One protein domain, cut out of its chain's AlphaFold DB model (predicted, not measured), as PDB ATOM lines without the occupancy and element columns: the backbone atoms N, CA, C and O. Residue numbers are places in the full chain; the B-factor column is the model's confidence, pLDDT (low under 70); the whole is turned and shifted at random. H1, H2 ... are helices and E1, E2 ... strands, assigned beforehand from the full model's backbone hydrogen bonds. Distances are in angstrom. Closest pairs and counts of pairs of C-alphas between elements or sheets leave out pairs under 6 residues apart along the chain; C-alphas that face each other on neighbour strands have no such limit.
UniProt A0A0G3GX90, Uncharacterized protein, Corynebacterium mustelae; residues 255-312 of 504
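AT A GLANCE: This is residues 255 to 312 of the 504 residues of an uncharacterized protein of Corynebacterium mustelae (UniProt A0A0G3GX90). A small two-stranded hairpin, E1 and E2, sits at one end of a flat piece, and the helices H1 and H2 make a V, with H2 running from its meeting with H1 back to the hairpin, where its residues 302 to 310 pack on both strands. A long loop, residues 269 to 281, joins E2 to H1. The printed part has 58 residues, with two named strands and then two named helices along the chain; the sheet E1 - E2 is antiparallel and the class is mixed, helices and strands. It is only just loose, close to compact, with a radius of gyration of the C-alphas of 12.6 A and spans of 38 by 22 by 12 A.

HOW THE PARTS SIT: E1, residues 255 to 258, and E2, residues 264 to 268, form an antiparallel hairpin at 154 degrees, with N 257 and O 265 at 3.0 A and N 265 and O 257 at 2.8 A, within hydrogen-bond range. The closest C-alphas of E2 and H2, residues 295 to 310, are those of Pro 264 and Arg 306, 5.4 A apart; for E1 and H2 they are those of Arg 258 and Ile 309, 6.3 A apart. H1, residues 282 to 292, and H2 form a helical hairpin and touch, through residues 295 to 298 of H2 alone; their closest C-alphas, Leu 289 and Asp 295, are 4.9 A apart. They run opposite ways at a shallow tilt of 33 degrees, only just short of steep. E1 and H1 are apart. Every O i to N i+4 pair is within hydrogen-bond range in H2, and 6 of 7 in H1.

IN THESE COORDINATES: E1 begins at C-alpha 255, (558.845, 299.567, 286.869), and is 10.1 A long; E2 is 13.6 A. H1 is 15.7 A long and H2 22.1 A, ending at C-alpha 310, (556.302, 298.956, 272.737).

THE WHOLE: The C-alphas farthest apart, Glu 275 and Gln 312, are 38.8 A apart. The printed part has no cut; the link from E2 to H1 is long. Residues 292 to 312 have pLDDT under 70.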
ATOM      1  N   HIS A 255     558.431 298.516 287.783       73.44
ATOM      2  CA  HIS A 255     558.845 299.567 286.869       73.44
ATOM      3  C   HIS A 255     558.965 298.965 285.479       73.44
ATOM      4  O   HIS A 255     559.730 298.022 285.277       73.44
ATOM      5  N   VAL A 256     558.221 299.506 284.524       71.25
ATOM      6  CA  VAL A 256     558.269 299.110 283.117       71.25
ATOM      7  C   VAL A 256     558.746 300.304 282.321       71.25
ATOM      8  O   VAL A 256     558.167 301.384 282.416       71.25
ATOM      9  N   TYR A 257     559.822 300.140 281.569       79.69
ATOM     10  CA  TYR A 257     560.482 301.266 280.927       79.69
ATOM     11  C   TYR A 257     561.063 300.896 279.575       79.69
ATOM     12  O   TYR A 257     561.328 299.728 279.290       79.69
ATOM     13  N   ARG A 258     561.289 301.910 278.743       83.19
ATOM     14  CA  ARG A 258     562.016 301.744 277.486       83.19
ATOM     15  C   ARG A 258     563.516 301.668 277.747       83.19
ATOM     16  O   ARG A 258     564.072 302.558 278.389       83.19
ATOM     17  N   ASN A 259     564.182 300.628 277.261       88.94
ATOM     18  CA  ASN A 259     565.630 300.484 277.391       88.94
ATOM     19  C   ASN A 259     566.395 301.107 276.207       88.94
ATOM     20  O   ASN A 259     565.826 301.654 275.263       88.94
ATOM     21  N   HIS A 260     567.724 301.011 276.240       83.81
ATOM     22  CA  HIS A 260     568.622 301.510 275.190       83.81
ATOM     23  C   HIS A 260     568.462 300.868 273.796       83.81
ATOM     24  O   HIS A 260     569.002 301.412 272.834       83.81
ATOM     25  N   LYS A 261     567.766 299.731 273.679       85.56
ATOM     26  CA  LYS A 261     567.410 299.084 272.404       85.56
ATOM     27  C   LYS A 261     566.000 299.461 271.937       85.56
ATOM     28  O   LYS A 261     565.487 298.845 271.011       85.56
ATOM     29  N   ASP A 262     565.390 300.445 272.596       81.12
ATOM     30  CA  ASP A 262     563.984 300.819 272.461       81.12
ATOM     31  C   ASP A 262     563.008 299.666 272.800       81.12
ATOM     32  O   ASP A 262     561.851 299.707 272.412       81.12
ATOM     33  N   GLU A 263     563.418 298.660 273.584       85.06
ATOM     34  CA  GLU A 263     562.564 297.535 274.003       85.06
ATOM     35  C   GLU A 263     561.983 297.757 275.416       85.06
ATOM     36  O   GLU A 263     562.636 298.388 276.258       85.06
ATOM     37  N   PRO A 264     560.777 297.234 275.725       82.75
ATOM     38  CA  PRO A 264     560.212 297.302 277.067       82.75
ATOM     39  C   PRO A 264     560.932 296.348 278.027       82.75
ATOM     40  O   PRO A 264     560.921 295.125 277.857       82.75
ATOM     41  N   GLU A 265     561.487 296.893 279.098       88.94
ATOM     42  CA  GLU A 265     562.155 296.151 280.161       88.94
ATOM     43  C   GLU A 265     561.395 296.321 281.480       88.94
ATOM     44  O   GLU A 265     560.724 297.328 281.701       88.94
ATOM     45  N   VAL A 266     561.450 295.301 282.341       84.88
ATOM     46  CA  VAL A 266     560.762 295.305 283.637       84.88
ATOM     47  C   VAL A 266     561.791 295.165 284.732       84.88
ATOM     48  O   VAL A 266     562.674 294.312 284.661       84.88
ATOM     49  N   ARG A 267     561.632 295.977 285.767       85.56
ATOM     50  CA  ARG A 267     562.426 295.922 286.981       85.56
ATOM     51  C   ARG A 267     561.515 296.001 288.193       85.56
ATOM     52  O   ARG A 267     560.564 296.774 288.206       85.56
ATOM     53  N   LEU A 268     561.842 295.232 289.220       81.56
ATOM     54  CA  LEU A 268     561.160 295.276 290.504       81.56
ATOM     55  C   LEU A 268     561.997 296.045 291.527       81.56
ATOM     56  O   LEU A 268     563.234 296.018 291.486       81.56
ATOM     57  N   ASP A 269     561.312 296.695 292.467       79.06
ATOM     58  CA  ASP A 269     561.894 296.979 293.778       79.06
ATOM     59  C   ASP A 269     562.216 295.645 294.495       79.06
ATOM     60  O   ASP A 269     561.887 294.551 294.030       79.06
ATOM     61  N   PHE A 270     562.905 295.710 295.633       83.69
ATOM     62  CA  PHE A 270     563.217 294.505 296.401       83.69
ATOM     63  C   PHE A 270     561.946 293.877 297.012       83.69
ATOM     64  O   PHE A 270     561.115 294.587 297.575       83.69
ATOM     65  N   PHE A 271     561.862 292.542 296.975       84.12
ATOM     66  CA  PHE A 271     560.855 291.727 297.663       84.12
ATOM     67  C   PHE A 271     561.467 290.474 298.302       84.12
ATOM     68  O   PHE A 271     562.547 290.018 297.914       84.12
ATOM     69  N   ARG A 272     560.772 289.882 299.282       87.94
ATOM     70  CA  ARG A 272     561.178 288.596 299.871       87.94
ATOM     71  C   ARG A 272     560.618 287.444 299.052       87.94
ATOM     72  O   ARG A 272     559.404 287.289 298.958       87.94
ATOM     73  N   ASN A 273     561.498 286.631 298.480       88.50
ATOM     74  CA  ASN A 273     561.075 285.455 297.726       88.50
ATOM     75  C   ASN A 273     560.588 284.325 298.657       88.50
ATOM     76  O   ASN A 273     560.555 284.457 299.883       88.50
ATOM     77  N   LEU A 274     560.206 283.185 298.074       88.19
ATOM     78  CA  LEU A 274     559.706 282.022 298.818       88.19
ATOM     79  C   LEU A 274     560.731 281.425 299.798       88.19
ATOM     80  O   LEU A 274     560.333 280.765 300.759       88.19
ATOM     81  N   GLU A 275     562.022 281.685 299.590       88.69
ATOM     82  CA  GLU A 275     563.113 281.284 300.484       88.69
ATOM     83  C   GLU A 275     563.346 282.289 301.627       88.69
ATOM     84  O   GLU A 275     564.167 282.057 302.515       88.69
ATOM     85  N   GLY A 276     562.629 283.418 301.626       86.38
ATOM     86  CA  GLY A 276     562.794 284.506 302.587       86.38
ATOM     87  C   GLY A 276     564.034 285.370 302.341       86.38
ATOM     88  O   GLY A 276     564.381 286.192 303.195       86.38
ATOM     89  N   THR A 277     564.707 285.203 301.199       90.88
ATOM     90  CA  THR A 277     565.870 286.005 300.806       90.88
ATOM     91  C   THR A 277     565.448 287.222 299.985       90.88
ATOM     92  O   THR A 277     564.317 287.311 299.505       90.88
ATOM     93  N   HIS A 278     566.344 288.214 299.894       89.19
ATOM     94  CA  HIS A 278     566.064 289.436 299.151       89.19
ATOM     95  C   HIS A 278     566.264 289.230 297.653       89.19
ATOM     96  O   HIS A 278     567.360 288.859 297.243       89.19
ATOM     97  N   SER A 279     565.231 289.516 296.858       88.94
ATOM     98  CA  SER A 279     565.243 289.347 295.405       88.94
ATOM     99  C   SER A 279     564.664 290.560 294.672       88.94
ATOM    100  O   SER A 279     563.958 291.385 295.248       88.94
ATOM    101  N   THR A 280     565.015 290.669 293.394       87.88
ATOM    102  CA  THR A 280     564.450 291.618 292.411       87.88
ATOM    103  C   THR A 280     564.073 290.900 291.109       87.88
ATOM    104  O   THR A 280     563.720 291.545 290.121       87.88
ATOM    105  N   ASP A 281     564.168 289.565 291.095       89.25
ATOM    106  CA  ASP A 281     563.916 288.747 289.917       89.25
ATOM    107  C   ASP A 281     562.409 288.633 289.639       89.25
ATOM    108  O   ASP A 281     561.602 288.337 290.524       89.25
ATOM    109  N   VAL A 282     562.022 288.888 288.389       86.81
ATOM    110  CA  VAL A 282     560.612 288.902 287.981       86.81
ATOM    111  C   VAL A 282     560.002 287.504 288.015       86.81
ATOM    112  O   VAL A 282     558.832 287.369 288.372       86.81
ATOM    113  N   ALA A 283     560.765 286.465 287.673       88.94
ATOM    114  CA  ALA A 283     560.265 285.097 287.692       88.94
ATOM    115  C   ALA A 283     560.022 284.631 289.133       88.94
ATOM    116  O   ALA A 283     558.943 284.117 289.422       88.94
ATOM    117  N   GLU A 284     560.953 284.906 290.049       90.88
ATOM    118  CA  GLU A 284     560.774 284.631 291.480       90.88
ATOM    119  C   GLU A 284     559.569 285.385 292.068       90.88
ATOM    120  O   GLU A 284     558.839 284.844 292.903       90.88
ATOM    121  N   PHE A 285     559.314 286.620 291.620       86.25
ATOM    122  CA  PHE A 285     558.147 287.385 292.066       86.25
ATOM    123  C   PHE A 285     556.841 286.779 291.548       86.25
ATOM    124  O   PHE A 285     555.888 286.609 292.305       86.25
ATOM    125  N   VAL A 286     556.792 286.384 290.274       84.88
ATOM    126  CA  VAL A 286     555.627 285.694 289.701       84.88
ATOM    127  C   VAL A 286     555.382 284.354 290.407       84.88
ATOM    128  O   VAL A 286     554.233 284.010 290.679       84.88
ATOM    129  N   GLU A 287     556.429 283.606 290.762       89.06
ATOM    130  CA  GLU A 287     556.302 282.382 291.566       89.06
ATOM    131  C   GLU A 287     555.755 282.645 292.972       89.06
ATOM    132  O   GLU A 287     554.891 281.902 293.449       89.06
ATOM    133  N   LEU A 288     556.191 283.730 293.617       84.69
ATOM    134  CA  LEU A 288     555.620 284.173 294.884       84.69
ATOM    135  C   LEU A 288     554.124 284.471 294.735       84.69
ATOM    136  O   LEU A 288     553.331 283.989 295.539       84.69
ATOM    137  N   LEU A 289     553.713 285.211 293.703       75.12
ATOM    138  CA  LEU A 289     552.304 285.557 293.486       75.12
ATOM    139  C   LEU A 289     551.430 284.343 293.164       75.12
ATOM    140  O   LEU A 289     550.293 284.284 293.635       75.12
ATOM    141  N   LYS A 290     551.963 283.339 292.453       83.19
ATOM    142  CA  LYS A 290     551.266 282.064 292.198       83.19
ATOM    143  C   LYS A 290     550.840 281.376 293.491       83.19
ATOM    144  O   LYS A 290     549.734 280.849 293.567       83.19
ATOM    145  N   LYS A 291     551.674 281.419 294.538       81.38
ATOM    146  CA  LYS A 291     551.337 280.859 295.861       81.38
ATOM    147  C   LYS A 291     550.088 281.505 296.477       81.38
ATOM    148  O   LYS A 291     549.384 280.839 297.233       81.38
ATOM    149  N   TYR A 292     549.821 282.774 296.168       67.88
ATOM    150  CA  TYR A 292     548.697 283.549 296.711       67.88
ATOM    151  C   TYR A 292     547.541 283.741 295.712       67.88
ATOM    152  O   TYR A 292     546.534 284.347 296.067       67.88
ATOM    153  N   GLY A 293     547.653 283.204 294.491       65.88
ATOM    154  CA  GLY A 293     546.628 283.317 293.447       65.88
ATOM    155  C   GLY A 293     546.518 284.712 292.821       65.88
ATOM    156  O   GLY A 293     545.438 285.095 292.375       65.88
ATOM    157  N   TRP A 294     547.607 285.487 292.819       63.56
ATOM    158  CA  TRP A 294     547.655 286.860 292.287       63.56
ATOM    159  C   TRP A 294     548.513 287.001 291.023       63.56
ATOM    160  O   TRP A 294     548.766 288.107 290.550       63.56
ATOM    161  N   ASP A 295     548.962 285.889 290.451       63.75
ATOM    162  CA  ASP A 295     549.824 285.863 289.273       63.75
ATOM    163  C   ASP A 295     549.102 286.301 287.993       63.75
ATOM    164  O   ASP A 295     549.664 287.072 287.221       63.75
ATOM    165  N   GLN A 296     547.852 285.877 287.782       55.34
ATOM    166  CA  GLN A 296     547.092 286.238 286.578       55.34
ATOM    167  C   GLN A 296     546.873 287.759 286.425       55.34
ATOM    168  O   GLN A 296     547.214 288.284 285.363       55.34
ATOM    169  N   PRO A 297     546.378 288.495 287.447       52.75
ATOM    170  CA  PRO A 297     546.251 289.951 287.365       52.75
ATOM    171  C   PRO A 297     547.586 290.655 287.107       52.75
ATOM    172  O   PRO A 297     547.658 291.559 286.278       52.75
ATOM    173  N   MET A 298     548.659 290.214 287.770       61.00
ATOM    174  CA  MET A 298     549.990 290.795 287.598       61.00
ATOM    175  C   MET A 298     550.542 290.569 286.183       61.00
ATOM    176  O   MET A 298     551.078 291.493 285.574       61.00
ATOM    177  N   CYS A 299     550.396 289.364 285.627       62.16
ATOM    178  CA  CYS A 299     550.815 289.073 284.256       62.16
ATOM    179  C   CYS A 299     550.071 289.953 283.242       62.16
ATOM    180  O   CYS A 299     550.713 290.534 282.371       62.16
ATOM    181  N   ALA A 300     548.756 290.132 283.402       54.69
ATOM    182  CA  ALA A 300     547.969 291.015 282.540       54.69
ATOM    183  C   ALA A 300     548.423 292.486 282.642       54.69
ATOM    184  O   ALA A 300     548.578 293.163 281.626       54.69
ATOM    185  N   GLN A 301     548.706 292.971 283.856       53.28
ATOM    186  CA  GLN A 301     549.238 294.322 284.079       53.28
ATOM    187  C   GLN A 301     550.619 294.513 283.433       53.28
ATOM    188  O   GLN A 301     550.876 295.542 282.806       53.28
ATOM    189  N   LEU A 302     551.503 293.516 283.544       59.66
ATOM    190  CA  LEU A 302     552.817 293.529 282.899       59.66
ATOM    191  C   LEU A 302     552.714 293.530 281.373       59.66
ATOM    192  O   LEU A 302     553.446 294.275 280.722       59.66
ATOM    193  N   GLU A 303     551.833 292.713 280.799       61.75
ATOM    194  CA  GLU A 303     551.604 292.665 279.353       61.75
ATOM    195  C   GLU A 303     551.082 294.004 278.830       61.75
ATOM    196  O   GLU A 303     551.647 294.542 277.878       61.75
ATOM    197  N   ALA A 304     550.091 294.596 279.502       53.75
ATOM    198  CA  ALA A 304     549.556 295.907 279.146       53.75
ATOM    199  C   ALA A 304     550.625 297.011 279.230       53.75
ATOM    200  O   ALA A 304     550.774 297.811 278.304       53.75
ATOM    201  N   ALA A 305     551.423 297.028 280.302       53.81
ATOM    202  CA  ALA A 305     552.497 298.003 280.465       53.81
ATOM    203  C   ALA A 305     553.594 297.837 279.398       53.81
ATOM    204  O   ALA A 305     554.056 298.822 278.823       53.81
ATOM    205  N   ARG A 306     553.989 296.598 279.075       65.38
ATOM    206  CA  ARG A 306     554.956 296.322 278.000       65.38
ATOM    207  C   ARG A 306     554.416 296.734 276.635       65.38
ATOM    208  O   ARG A 306     555.154 297.347 275.869       65.38
ATOM    209  N   ALA A 307     553.152 296.430 276.348       58.72
ATOM    210  CA  ALA A 307     552.494 296.814 275.105       58.72
ATOM    211  C   ALA A 307     552.438 298.340 274.950       58.72
ATOM    212  O   ALA A 307     552.770 298.851 273.883       58.72
ATOM    213  N   HIS A 308     552.132 299.069 276.028       59.47
ATOM    214  CA  HIS A 308     552.139 300.532 276.031       59.47
ATOM    215  C   HIS A 308     553.518 301.108 275.682       59.47
ATOM    216  O   HIS A 308     553.624 301.997 274.839       59.47
ATOM    217  N   ILE A 309     554.586 300.585 276.294       59.84
ATOM    218  CA  ILE A 309     555.958 301.023 275.998       59.84
ATOM    219  C   ILE A 309     556.372 300.658 274.558       59.84
ATOM    220  O   ILE A 309     557.074 301.441 273.912       59.84
ATOM    221  N   ALA A 310     555.935 299.496 274.050       63.69
ATOM    222  CA  ALA A 310     556.302 298.956 272.737       63.69
ATOM    223  C   ALA A 310     555.533 299.560 271.545       63.69
ATOM    224  O   ALA A 310     556.068 299.596 270.438       63.69
ATOM    225  N   GLN A 311     554.304 300.054 271.741       55.50
ATOM    226  CA  GLN A 311     553.408 300.540 270.674       55.50
ATOM    227  C   GLN A 311     553.930 301.747 269.866       55.50
ATOM    228  O   GLN A 311     553.292 302.162 268.906       55.50
ATOM    229  N   GLN A 312     555.102 302.298 270.183       50.09
ATOM    230  CA  GLN A 312     555.722 303.390 269.419       50.09
ATOM    231  C   GLN A 312     556.832 302.941 268.445       50.09
ATOM    232  O   GLN A 312     557.640 303.771 268.030       50.09
TER     233      GLN A 312